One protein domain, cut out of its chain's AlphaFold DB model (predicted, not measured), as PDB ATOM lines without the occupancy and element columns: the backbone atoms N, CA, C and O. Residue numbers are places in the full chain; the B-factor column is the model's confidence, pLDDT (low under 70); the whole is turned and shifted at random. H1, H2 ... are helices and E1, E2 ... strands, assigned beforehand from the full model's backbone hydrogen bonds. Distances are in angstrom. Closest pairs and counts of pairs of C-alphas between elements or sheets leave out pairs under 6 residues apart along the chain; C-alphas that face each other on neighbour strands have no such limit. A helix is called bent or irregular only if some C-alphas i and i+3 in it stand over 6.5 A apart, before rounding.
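AT A GLANCE: This is residues 299 to 370 of the 370 residues of the protein "Glutamate receptor, metabotropic-like protein 1" of Sarcoptes scabiei (UniProt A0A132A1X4). A long helix, H1, and an extended strand, E1, lie side by side as two arms of a flat loop, with E1 coming back along H1 after the turn of residues 336 to 344. The shorter helix H2 folds back at the far end of E1, on the side away from H1, and the unnamed opening stretch, residues 299 to 315, starts beside the end of E1 and loops out at the same end of the domain before it reaches H1. The printed part has 72 residues with two named helices and one named strand, in the order H1, E1, H2; the class is mostly helix, and no two named strands pair. The whole is loose, with a radius of gyration of the C-alphas of 14.8 A, and only just flat, spanning 48 by 32 by 13 A.

HOW THE PARTS SIT: The longest helix is H1, residues 316 to 335, and the strand E1, residues 345 to 351, has its centre 10.2 A from that of H1. Their closest C-alphas are those of Ile 330 and Leu 345, 6.1 A apart, and 7 pairs of C-alphas are within 8 A. The helix H2, residues 356 to 366, comes closest to E1 where the C-alphas of Leu 350 and Gln 362 are 6.5 A apart, with the two centres 13.3 A apart. H1 and H2 are apart. E1 pairs with no named strand, but residues 299 to 300 form a short parallel pairing with residues 350 to 351 of E1. In the helix backbones, 13 of 16 O i to N i+4 pairs are within hydrogen-bond range in H1 and 5 of 7 in H2.

IN THESE COORDINATES: H1 runs from Pro 316, with its C-alpha at (29.683, 32.240, 55.171), to Leu 335, with its C-alpha at (6.305, 30.008, 42.807), a length of 26.5 A. It is neither bent nor irregular, but only just: C-alphas 318 and 321 are 6.3 A apart. E1, from Leu 345 to Asp 351, measures 19.7 A between its first and last C-alphas. H2 runs from Asp 356 to Phe 366, 15.6 A, and ends with C-alpha 366 at (24.650, 12.399, 41.223).

THE WHOLE: The two C-alphas farthest apart are those of Gln 308 and Lys 338, at 48.5 A, while the C-alphas of Leu 299 and Leu 370 are 19.4 A apart. The printed part has no cut and ends at the chain's last residue, 370. The link from H1 to E1 is short, with 9 residues, and the link from E1 to H2 is tight, with 4. The mean pLDDT of the printed part is 92.0, and residues 369 to 370 are under 70.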
ATOM      1  N   LEU A 299      27.243  21.304  43.814       96.88
ATOM      2  CA  LEU A 299      28.391  21.341  44.717       96.88
ATOM      3  C   LEU A 299      28.539  22.770  45.224       96.88
ATOM      4  O   LEU A 299      28.431  23.719  44.444       96.88
ATOM      5  N   MET A 300      28.728  22.912  46.529       95.25
ATOM      6  CA  MET A 300      28.943  24.193  47.190       95.25
ATOM      7  C   MET A 300      30.124  24.057  48.139       95.25
ATOM      8  O   MET A 300      30.190  23.106  48.908       95.25
ATOM      9  N   MET A 301      30.995  25.056  48.153       95.31
ATOM     10  CA  MET A 301      32.129  25.145  49.071       95.31
ATOM     11  C   MET A 301      31.666  25.599  50.470       95.31
ATOM     12  O   MET A 301      31.939  26.715  50.909       95.31
ATOM     13  N   VAL A 302      30.857  24.780  51.157       95.75
ATOM     14  CA  VAL A 302      30.249  25.143  52.455       95.75
ATOM     15  C   VAL A 302      31.315  25.273  53.538       95.75
ATOM     16  O   VAL A 302      31.211  26.168  54.382       95.75
ATOM     17  N   HIS A 303      32.358  24.447  53.477       95.12
ATOM     18  CA  HIS A 303      33.563  24.590  54.290       95.12
ATOM     19  C   HIS A 303      34.789  24.976  53.448       95.12
ATOM     20  O   HIS A 303      34.877  24.673  52.262       95.12
ATOM     21  N   GLU A 304      35.749  25.638  54.090       92.94
ATOM     22  CA  GLU A 304      37.090  25.907  53.566       92.94
ATOM     23  C   GLU A 304      37.896  24.612  53.410       92.94
ATOM     24  O   GLU A 304      37.640  23.599  54.076       92.94
ATOM     25  N   ARG A 305      38.956  24.680  52.607       94.75
ATOM     26  CA  ARG A 305      39.989  23.653  52.563       94.75
ATOM     27  C   ARG A 305      40.780  23.601  53.878       94.75
ATOM     28  O   ARG A 305      41.183  24.620  54.428       94.75
ATOM     29  N   GLU A 306      41.076  22.392  54.341       92.25
ATOM     30  CA  GLU A 306      41.968  22.098  55.473       92.25
ATOM     31  C   GLU A 306      42.796  20.859  55.120       92.25
ATOM     32  O   GLU A 306      42.241  19.902  54.587       92.25
ATOM     33  N   ASP A 307      44.097  20.828  55.399       89.56
ATOM     34  CA  ASP A 307      44.945  19.698  54.986       89.56
ATOM     35  C   ASP A 307      44.939  18.556  56.017       89.56
ATOM     36  O   ASP A 307      45.070  17.389  55.653       89.56
ATOM     37  N   GLN A 308      44.739  18.856  57.308       88.50
ATOM     38  CA  GLN A 308      44.758  17.842  58.378       88.50
ATOM     39  C   GLN A 308      43.425  17.109  58.580       88.50
ATOM     40  O   GLN A 308      43.351  16.139  59.339       88.50
ATOM     41  N   LYS A 309      42.350  17.594  57.958       87.31
ATOM     42  CA  LYS A 309      40.984  17.080  58.101       87.31
ATOM     43  C   LYS A 309      40.316  17.045  56.737       87.31
ATOM     44  O   LYS A 309      40.768  17.692  55.799       87.31
ATOM     45  N   MET A 310      39.201  16.332  56.622       87.25
ATOM     46  CA  MET A 310      38.437  16.294  55.373       87.25
ATOM     47  C   MET A 310      37.912  17.690  54.979       87.25
ATOM     48  O   MET A 310      38.056  18.044  53.813       87.25
ATOM     49  N   CYS A 311      37.464  18.522  55.930       91.56
ATOM     50  CA  CYS A 311      37.008  19.901  55.684       91.56
ATOM     51  C   CYS A 311      37.490  20.887  56.769       91.56
ATOM     52  O   CYS A 311      37.820  20.473  57.884       91.56
ATOM     53  N   GLY A 312      37.533  22.181  56.444       91.00
ATOM     54  CA  GLY A 312      37.932  23.283  57.325       91.00
ATOM     55  C   GLY A 312      36.759  23.987  58.029       91.00
ATOM     56  O   GLY A 312      35.720  23.370  58.267       91.00
ATOM     57  N   PRO A 313      36.921  25.264  58.426       90.94
ATOM     58  CA  PRO A 313      35.835  26.123  58.919       90.94
ATOM     59  C   PRO A 313      34.728  26.365  57.878       90.94
ATOM     60  O   PRO A 313      34.949  26.199  56.688       90.94
ATOM     61  N   ILE A 314      33.533  26.789  58.305       91.75
ATOM     62  CA  ILE A 314      32.430  27.152  57.390       91.75
ATOM     63  C   ILE A 314      32.750  28.465  56.659       91.75
ATOM     64  O   ILE A 314      33.083  29.448  57.321       91.75
ATOM     65  N   MET A 315      32.528  28.521  55.339       87.69
ATOM     66  CA  MET A 315      32.578  29.750  54.533       87.69
ATOM     67  C   MET A 315      31.206  30.446  54.471       87.69
ATOM     68  O   MET A 315      30.312  29.972  53.763       87.69
ATOM     69  N   PRO A 316      31.000  31.604  55.133       82.44
ATOM     70  CA  PRO A 316      29.683  32.240  55.171       82.44
ATOM     71  C   PRO A 316      29.272  32.845  53.820       82.44
ATOM     72  O   PRO A 316      28.127  32.690  53.400       82.44
ATOM     73  N   GLN A 317      30.194  33.527  53.131       81.44
ATOM     74  CA  GLN A 317      29.922  34.217  51.862       81.44
ATOM     75  C   GLN A 317      30.165  33.333  50.629       81.44
ATOM     76  O   GLN A 317      29.422  33.434  49.659       81.44
ATOM     77  N   GLY A 318      31.198  32.482  50.651       79.12
ATOM     78  CA  GLY A 318      31.507  31.571  49.539       79.12
ATOM     79  C   GLY A 318      30.578  30.356  49.493       79.12
ATOM     80  O   GLY A 318      30.061  30.010  48.437       79.12
ATOM     81  N   GLY A 319      30.322  29.752  50.656       89.62
ATOM     82  CA  GLY A 319      29.552  28.521  50.789       89.62
ATOM     83  C   GLY A 319      28.082  28.744  51.111       89.62
ATOM     84  O   GLY A 319      27.210  28.527  50.271       89.62
ATOM     85  N   ILE A 320      27.795  29.189  52.339       90.44
ATOM     86  CA  ILE A 320      26.418  29.297  52.855       90.44
ATOM     87  C   ILE A 320      25.568  30.235  51.991       90.44
ATOM     88  O   ILE A 320      24.462  29.872  51.600       90.44
ATOM     89  N   GLN A 321      26.078  31.417  51.638       91.06
ATOM     90  CA  GLN A 321      25.346  32.363  50.795       91.06
ATOM     91  C   GLN A 321      25.103  31.833  49.367       91.06
ATOM     92  O   GLN A 321      24.060  32.145  48.792       91.06
ATOM     93  N   ALA A 322      26.007  31.028  48.800       92.50
ATOM     94  CA  ALA A 322      25.815  30.415  47.481       92.50
ATOM     95  C   ALA A 322      24.764  29.290  47.519       92.50
ATOM     96  O   ALA A 322      23.866  29.253  46.674       92.50
ATOM     97  N   LEU A 323      24.815  28.439  48.550       94.94
ATOM     98  CA  LEU A 323      23.821  27.397  48.813       94.94
ATOM     99  C   LEU A 323      22.418  28.000  48.995       94.94
ATOM    100  O   LEU A 323      21.475  27.598  48.315       94.94
ATOM    101  N   GLU A 324      22.286  29.022  49.844       94.88
ATOM    102  CA  GLU A 324      21.018  29.731  50.064       94.88
ATOM    103  C   GLU A 324      20.531  30.465  48.802       94.88
ATOM    104  O   GLU A 324      19.330  30.492  48.530       94.88
ATOM    105  N   ALA A 325      21.430  31.014  47.976       94.88
ATOM    106  CA  ALA A 325      21.052  31.634  46.704       94.88
ATOM    107  C   ALA A 325      20.477  30.617  45.699       94.88
ATOM    108  O   ALA A 325      19.520  30.940  44.986       94.88
ATOM    109  N   MET A 326      21.004  29.386  45.661       96.12
ATOM    110  CA  MET A 326      20.447  28.298  44.850       96.12
ATOM    111  C   MET A 326      19.048  27.900  45.341       96.12
ATOM    112  O   MET A 326      18.110  27.872  44.541       96.12
ATOM    113  N   LEU A 327      18.880  27.674  46.650       95.94
ATOM    114  CA  LEU A 327      17.584  27.326  47.249       95.94
ATOM    115  C   LEU A 327      16.533  28.428  47.034       95.94
ATOM    116  O   LEU A 327      15.433  28.148  46.560       95.94
ATOM    117  N   PHE A 328      16.889  29.694  47.273       95.25
ATOM    118  CA  PHE A 328      16.025  30.849  47.010       95.25
ATOM    119  C   PHE A 328      15.592  30.940  45.537       95.25
ATOM    120  O   PHE A 328      14.446  31.288  45.238       95.25
ATOM    121  N   THR A 329      16.496  30.624  44.606       95.88
ATOM    122  CA  THR A 329      16.199  30.638  43.165       95.88
ATOM    123  C   THR A 329      15.212  29.531  42.790       95.88
ATOM    124  O   THR A 329      14.286  29.778  42.016       95.88
ATOM    125  N   ILE A 330      15.357  28.341  43.376       95.50
ATOM    126  CA  ILE A 330      14.428  27.214  43.201       95.50
ATOM    127  C   ILE A 330      13.036  27.562  43.746       95.50
ATOM    128  O   ILE A 330      12.053  27.425  43.018       95.50
ATOM    129  N   ASP A 331      12.948  28.104  44.965       94.69
ATOM    130  CA  ASP A 331      11.690  28.580  45.561       94.69
ATOM    131  C   ASP A 331      11.008  29.647  44.683       94.69
ATOM    132  O   ASP A 331       9.795  29.598  44.454       94.69
ATOM    133  N   TYR A 332      11.780  30.592  44.135       94.75
ATOM    134  CA  TYR A 332      11.258  31.627  43.240       94.75
ATOM    135  C   TYR A 332      10.699  31.055  41.926       94.75
ATOM    136  O   TYR A 332       9.611  31.450  41.500       94.75
ATOM    137  N   ILE A 333      11.412  30.115  41.294       94.69
ATOM    138  CA  ILE A 333      10.967  29.464  40.050       94.69
ATOM    139  C   ILE A 333       9.711  28.619  40.296       94.69
ATOM    140  O   ILE A 333       8.761  28.710  39.520       94.69
ATOM    141  N   ASN A 334       9.673  27.861  41.394       94.31
ATOM    142  CA  ASN A 334       8.529  27.027  41.774       94.31
ATOM    143  C   ASN A 334       7.263  27.848  42.080       94.31
ATOM    144  O   ASN A 334       6.147  27.362  41.888       94.31
ATOM    145  N   LEU A 335       7.417  29.093  42.543       94.31
ATOM    146  CA  LEU A 335       6.305  30.008  42.807       94.31
ATOM    147  C   LEU A 335       5.757  30.684  41.535       94.31
ATOM    148  O   LEU A 335       4.551  30.930  41.435       94.31
ATOM    149  N   GLU A 336       6.615  31.022  40.569       92.56
ATOM    150  CA  GLU A 336       6.212  31.725  39.347       92.56
ATOM    151  C   GLU A 336       5.772  30.733  38.261       92.56
ATOM    152  O   GLU A 336       6.543  30.299  37.404       92.56
ATOM    153  N   SER A 337       4.467  30.451  38.245       87.81
ATOM    154  CA  SER A 337       3.785  29.539  37.309       87.81
ATOM    155  C   SER A 337       4.000  29.815  35.812       87.81
ATOM    156  O   SER A 337       3.599  29.001  34.983       87.81
ATOM    157  N   LYS A 338       4.622  30.942  35.445       95.00
ATOM    158  CA  LYS A 338       5.011  31.280  34.068       95.00
ATOM    159  C   LYS A 338       6.388  30.752  33.652       95.00
ATOM    160  O   LYS A 338       6.655  30.752  32.455       95.00
ATOM    161  N   ILE A 339       7.257  30.361  34.591       93.12
ATOM    162  CA  ILE A 339       8.626  29.907  34.287       93.12
ATOM    163  C   ILE A 339       8.626  28.403  33.988       93.12
ATOM    164  O   ILE A 339       9.028  28.004  32.899       93.12
ATOM    165  N   LEU A 340       8.117  27.581  34.913       94.44
ATOM    166  CA  LEU A 340       7.979  26.125  34.754       94.44
ATOM    167  C   LEU A 340       6.552  25.666  35.123       94.44
ATOM    168  O   LEU A 340       6.314  25.148  36.215       94.44
ATOM    169  N   PRO A 341       5.554  25.869  34.241       93.38
ATOM    170  CA  PRO A 341       4.174  25.477  34.520       93.38
ATOM    171  C   PRO A 341       4.042  23.956  34.692       93.38
ATOM    172  O   PRO A 341       4.221  23.195  33.744       93.38
ATOM    173  N   GLY A 342       3.666  23.520  35.897       91.62
ATOM    174  CA  GLY A 342       3.395  22.110  36.204       91.62
ATOM    175  C   GLY A 342       4.632  21.234  36.423       91.62
ATOM    176  O   GLY A 342       4.481  20.019  36.496       91.62
ATOM    177  N   ILE A 343       5.826  21.827  36.540       95.94
ATOM    178  CA  ILE A 343       7.078  21.129  36.861       95.94
ATOM    179  C   ILE A 343       7.715  21.837  38.056       95.94
ATOM    180  O   ILE A 343       8.036  23.019  37.965       95.94
ATOM    181  N   THR A 344       7.920  21.123  39.161       95.31
ATOM    182  CA  THR A 344       8.695  21.632  40.299       95.31
ATOM    183  C   THR A 344      10.173  21.275  40.167       95.31
ATOM    184  O   THR A 344      10.531  20.151  39.806       95.31
ATOM    185  N   LEU A 345      11.040  22.229  40.492       96.75
ATOM    186  CA  LEU A 345      12.464  22.006  40.700       96.75
ATOM    187  C   LEU A 345      12.722  21.553  42.137       96.75
ATOM    188  O   LEU A 345      12.193  22.134  43.085       96.75
ATOM    189  N   GLY A 346      13.558  20.532  42.269       96.00
ATOM    190  CA  GLY A 346      14.190  20.101  43.507       96.00
ATOM    191  C   GLY A 346      15.686  20.415  43.504       96.00
ATOM    192  O   GLY A 346      16.234  20.909  42.516       96.00
ATOM    193  N   ALA A 347      16.361  20.080  44.598       96.38
ATOM    194  CA  ALA A 347      17.792  20.262  44.795       96.38
ATOM    195  C   ALA A 347      18.396  19.033  45.483       96.38
ATOM    196  O   ALA A 347      17.762  18.445  46.356       96.38
ATOM    197  N   TYR A 348      19.628  18.683  45.130       95.94
ATOM    198  CA  TYR A 348      20.452  17.734  45.875       95.94
ATOM    199  C   TYR A 348      21.866  18.316  45.947       95.94
ATOM    200  O   TYR A 348      22.647  18.211  45.001       95.94
ATOM    201  N   ILE A 349      22.142  19.045  47.029       96.56
ATOM    202  CA  ILE A 349      23.343  19.872  47.180       96.56
ATOM    203  C   ILE A 349      24.290  19.218  48.184       96.56
ATOM    204  O   ILE A 349      23.897  18.916  49.314       96.56
ATOM    205  N   LEU A 350      25.540  19.039  47.766       95.94
ATOM    206  CA  LEU A 350      26.638  18.476  48.544       95.94
ATOM    207  C   LEU A 350      27.730  19.524  48.780       95.94
ATOM    208  O   LEU A 350      27.825  20.525  48.068       95.94
ATOM    209  N   ASP A 351      28.549  19.270  49.794       95.81
ATOM    210  CA  ASP A 351      29.692  20.102  50.161       95.81
ATOM    211  C   ASP A 351      30.987  19.506  49.600       95.81
ATOM    212  O   ASP A 351      31.298  18.351  49.895       95.81
ATOM    213  N   ASP A 352      31.724  20.271  48.793       95.62
ATOM    214  CA  ASP A 352      33.015  19.855  48.219       95.62
ATOM    215  C   ASP A 352      34.226  20.239  49.086       95.62
ATOM    216  O   ASP A 352      35.342  19.783  48.825       95.62
ATOM    217  N   CYS A 353      34.006  21.031  50.141       95.25
ATOM    218  CA  CYS A 353      35.024  21.514  51.068       95.25
ATOM    219  C   CYS A 353      36.259  22.156  50.402       95.25
ATOM    220  O   CYS A 353      37.367  22.028  50.934       95.25
ATOM    221  N   ASP A 354      36.086  22.801  49.239       95.19
ATOM    222  CA  ASP A 354      37.165  23.434  48.460       95.19
ATOM    223  C   ASP A 354      38.311  22.440  48.119       95.19
ATOM    224  O   ASP A 354      39.515  22.719  48.210       95.19
ATOM    225  N   LYS A 355      37.920  21.201  47.775       95.06
ATOM    226  CA  LYS A 355      38.822  20.090  47.437       95.06
ATOM    227  C   LYS A 355      38.320  19.259  46.262       95.06
ATOM    228  O   LYS A 355      37.399  18.461  46.413       95.06
ATOM    229  N   ASP A 356      39.044  19.316  45.149       95.38
ATOM    230  CA  ASP A 356      38.737  18.580  43.912       95.38
ATOM    231  C   ASP A 356      38.470  17.082  44.132       95.38
ATOM    232  O   ASP A 356      37.494  16.540  43.619       95.38
ATOM    233  N   THR A 357      39.302  16.399  44.929       94.75
ATOM    234  CA  THR A 357      39.145  14.957  45.185       94.75
ATOM    235  C   THR A 357      37.891  14.633  45.992       94.75
ATOM    236  O   THR A 357      37.198  13.667  45.683       94.75
ATOM    237  N   TYR A 358      37.554  15.454  46.987       94.38
ATOM    238  CA  TYR A 358      36.362  15.253  47.808       94.38
ATOM    239  C   TYR A 358      35.086  15.678  47.064       94.38
ATOM    240  O   TYR A 358      34.072  14.985  47.141       94.38
ATOM    241  N   GLY A 359      35.150  16.746  46.264       95.31
ATOM    242  CA  GLY A 359      34.101  17.139  45.321       95.31
ATOM    243  C   GLY A 359      33.839  16.074  44.250       95.31
ATOM    244  O   GLY A 359      32.681  15.819  43.911       95.31
ATOM    245  N   LEU A 360      34.875  15.376  43.772       96.00
ATOM    246  CA  LEU A 360      34.725  14.212  42.897       96.00
ATOM    247  C   LEU A 360      34.016  13.057  43.618       96.00
ATOM    248  O   LEU A 360      33.043  12.534  43.080       96.00
ATOM    249  N   GLU A 361      34.428  12.703  44.842       93.75
ATOM    250  CA  GLU A 361      33.744  11.692  45.671       93.75
ATOM    251  C   GLU A 361      32.268  12.042  45.927       93.75
ATOM    252  O   GLU A 361      31.404  11.162  45.870       93.75
ATOM    253  N   GLN A 362      31.956  13.325  46.156       94.31
ATOM    254  CA  GLN A 362      30.579  13.813  46.259       94.31
ATOM    255  C   GLN A 362      29.823  13.668  44.933       94.31
ATOM    256  O   GLN A 362      28.690  13.192  44.930       94.31
ATOM    257  N   SER A 363      30.454  14.013  43.808       95.25
ATOM    258  CA  SER A 363      29.840  13.974  42.472       95.25
ATOM    259  C   SER A 363      29.356  12.583  42.063       95.25
ATOM    260  O   SER A 363      28.400  12.476  41.296       95.25
ATOM    261  N   ILE A 364      29.964  11.513  42.594       94.38
ATOM    262  CA  ILE A 364      29.523  10.134  42.329       94.38
ATOM    263  C   ILE A 364      28.058   9.937  42.760       94.38
ATOM    264  O   ILE A 364      27.332   9.185  42.114       94.38
ATOM    265  N   ASP A 365      27.574  10.624  43.802       90.19
ATOM    266  CA  ASP A 365      26.172  10.512  44.232       90.19
ATOM    267  C   ASP A 365      25.170  10.993  43.174       90.19
ATOM    268  O   ASP A 365      24.064  10.463  43.124       90.19
ATOM    269  N   PHE A 366      25.543  11.924  42.287       93.88
ATOM    270  CA  PHE A 366      24.650  12.399  41.223       93.88
ATOM    271  C   PHE A 366      24.422  11.360  40.110       93.88
ATOM    272  O   PHE A 366      23.472  11.496  39.340       93.88
ATOM    273  N   ILE A 367      25.290  10.345  40.004       92.69
ATOM    274  CA  ILE A 367      25.242   9.305  38.957       92.69
ATOM    275  C   ILE A 367      24.959   7.897  39.501       92.69
ATOM    276  O   ILE A 367      24.804   6.958  38.719       92.69
ATOM    277  N   LYS A 368      24.877   7.725  40.827       86.81
ATOM    278  CA  LYS A 368      24.436   6.464  41.435       86.81
ATOM    279  C   LYS A 368      22.972   6.229  41.073       86.81
ATOM    280  O   LYS A 368      22.094   6.980  41.483       86.81
ATOM    281  N   VAL A 369      22.716   5.160  40.323       52.62
ATOM    282  CA  VAL A 369      21.356   4.658  40.102       52.62
ATOM    283  C   VAL A 369      20.827   4.151  41.447       52.62
ATOM    284  O   VAL A 369      21.418   3.235  42.024       52.62
ATOM    285  N   LEU A 370      19.769   4.796  41.947       51.81
ATOM    286  CA  LEU A 370      19.056   4.446  43.185       51.81
ATOM    287  C   LEU A 370      18.185   3.189  43.017       51.81
ATOM    288  O   LEU A 370      17.607   3.020  41.919       51.81
TER     289      LEU A 370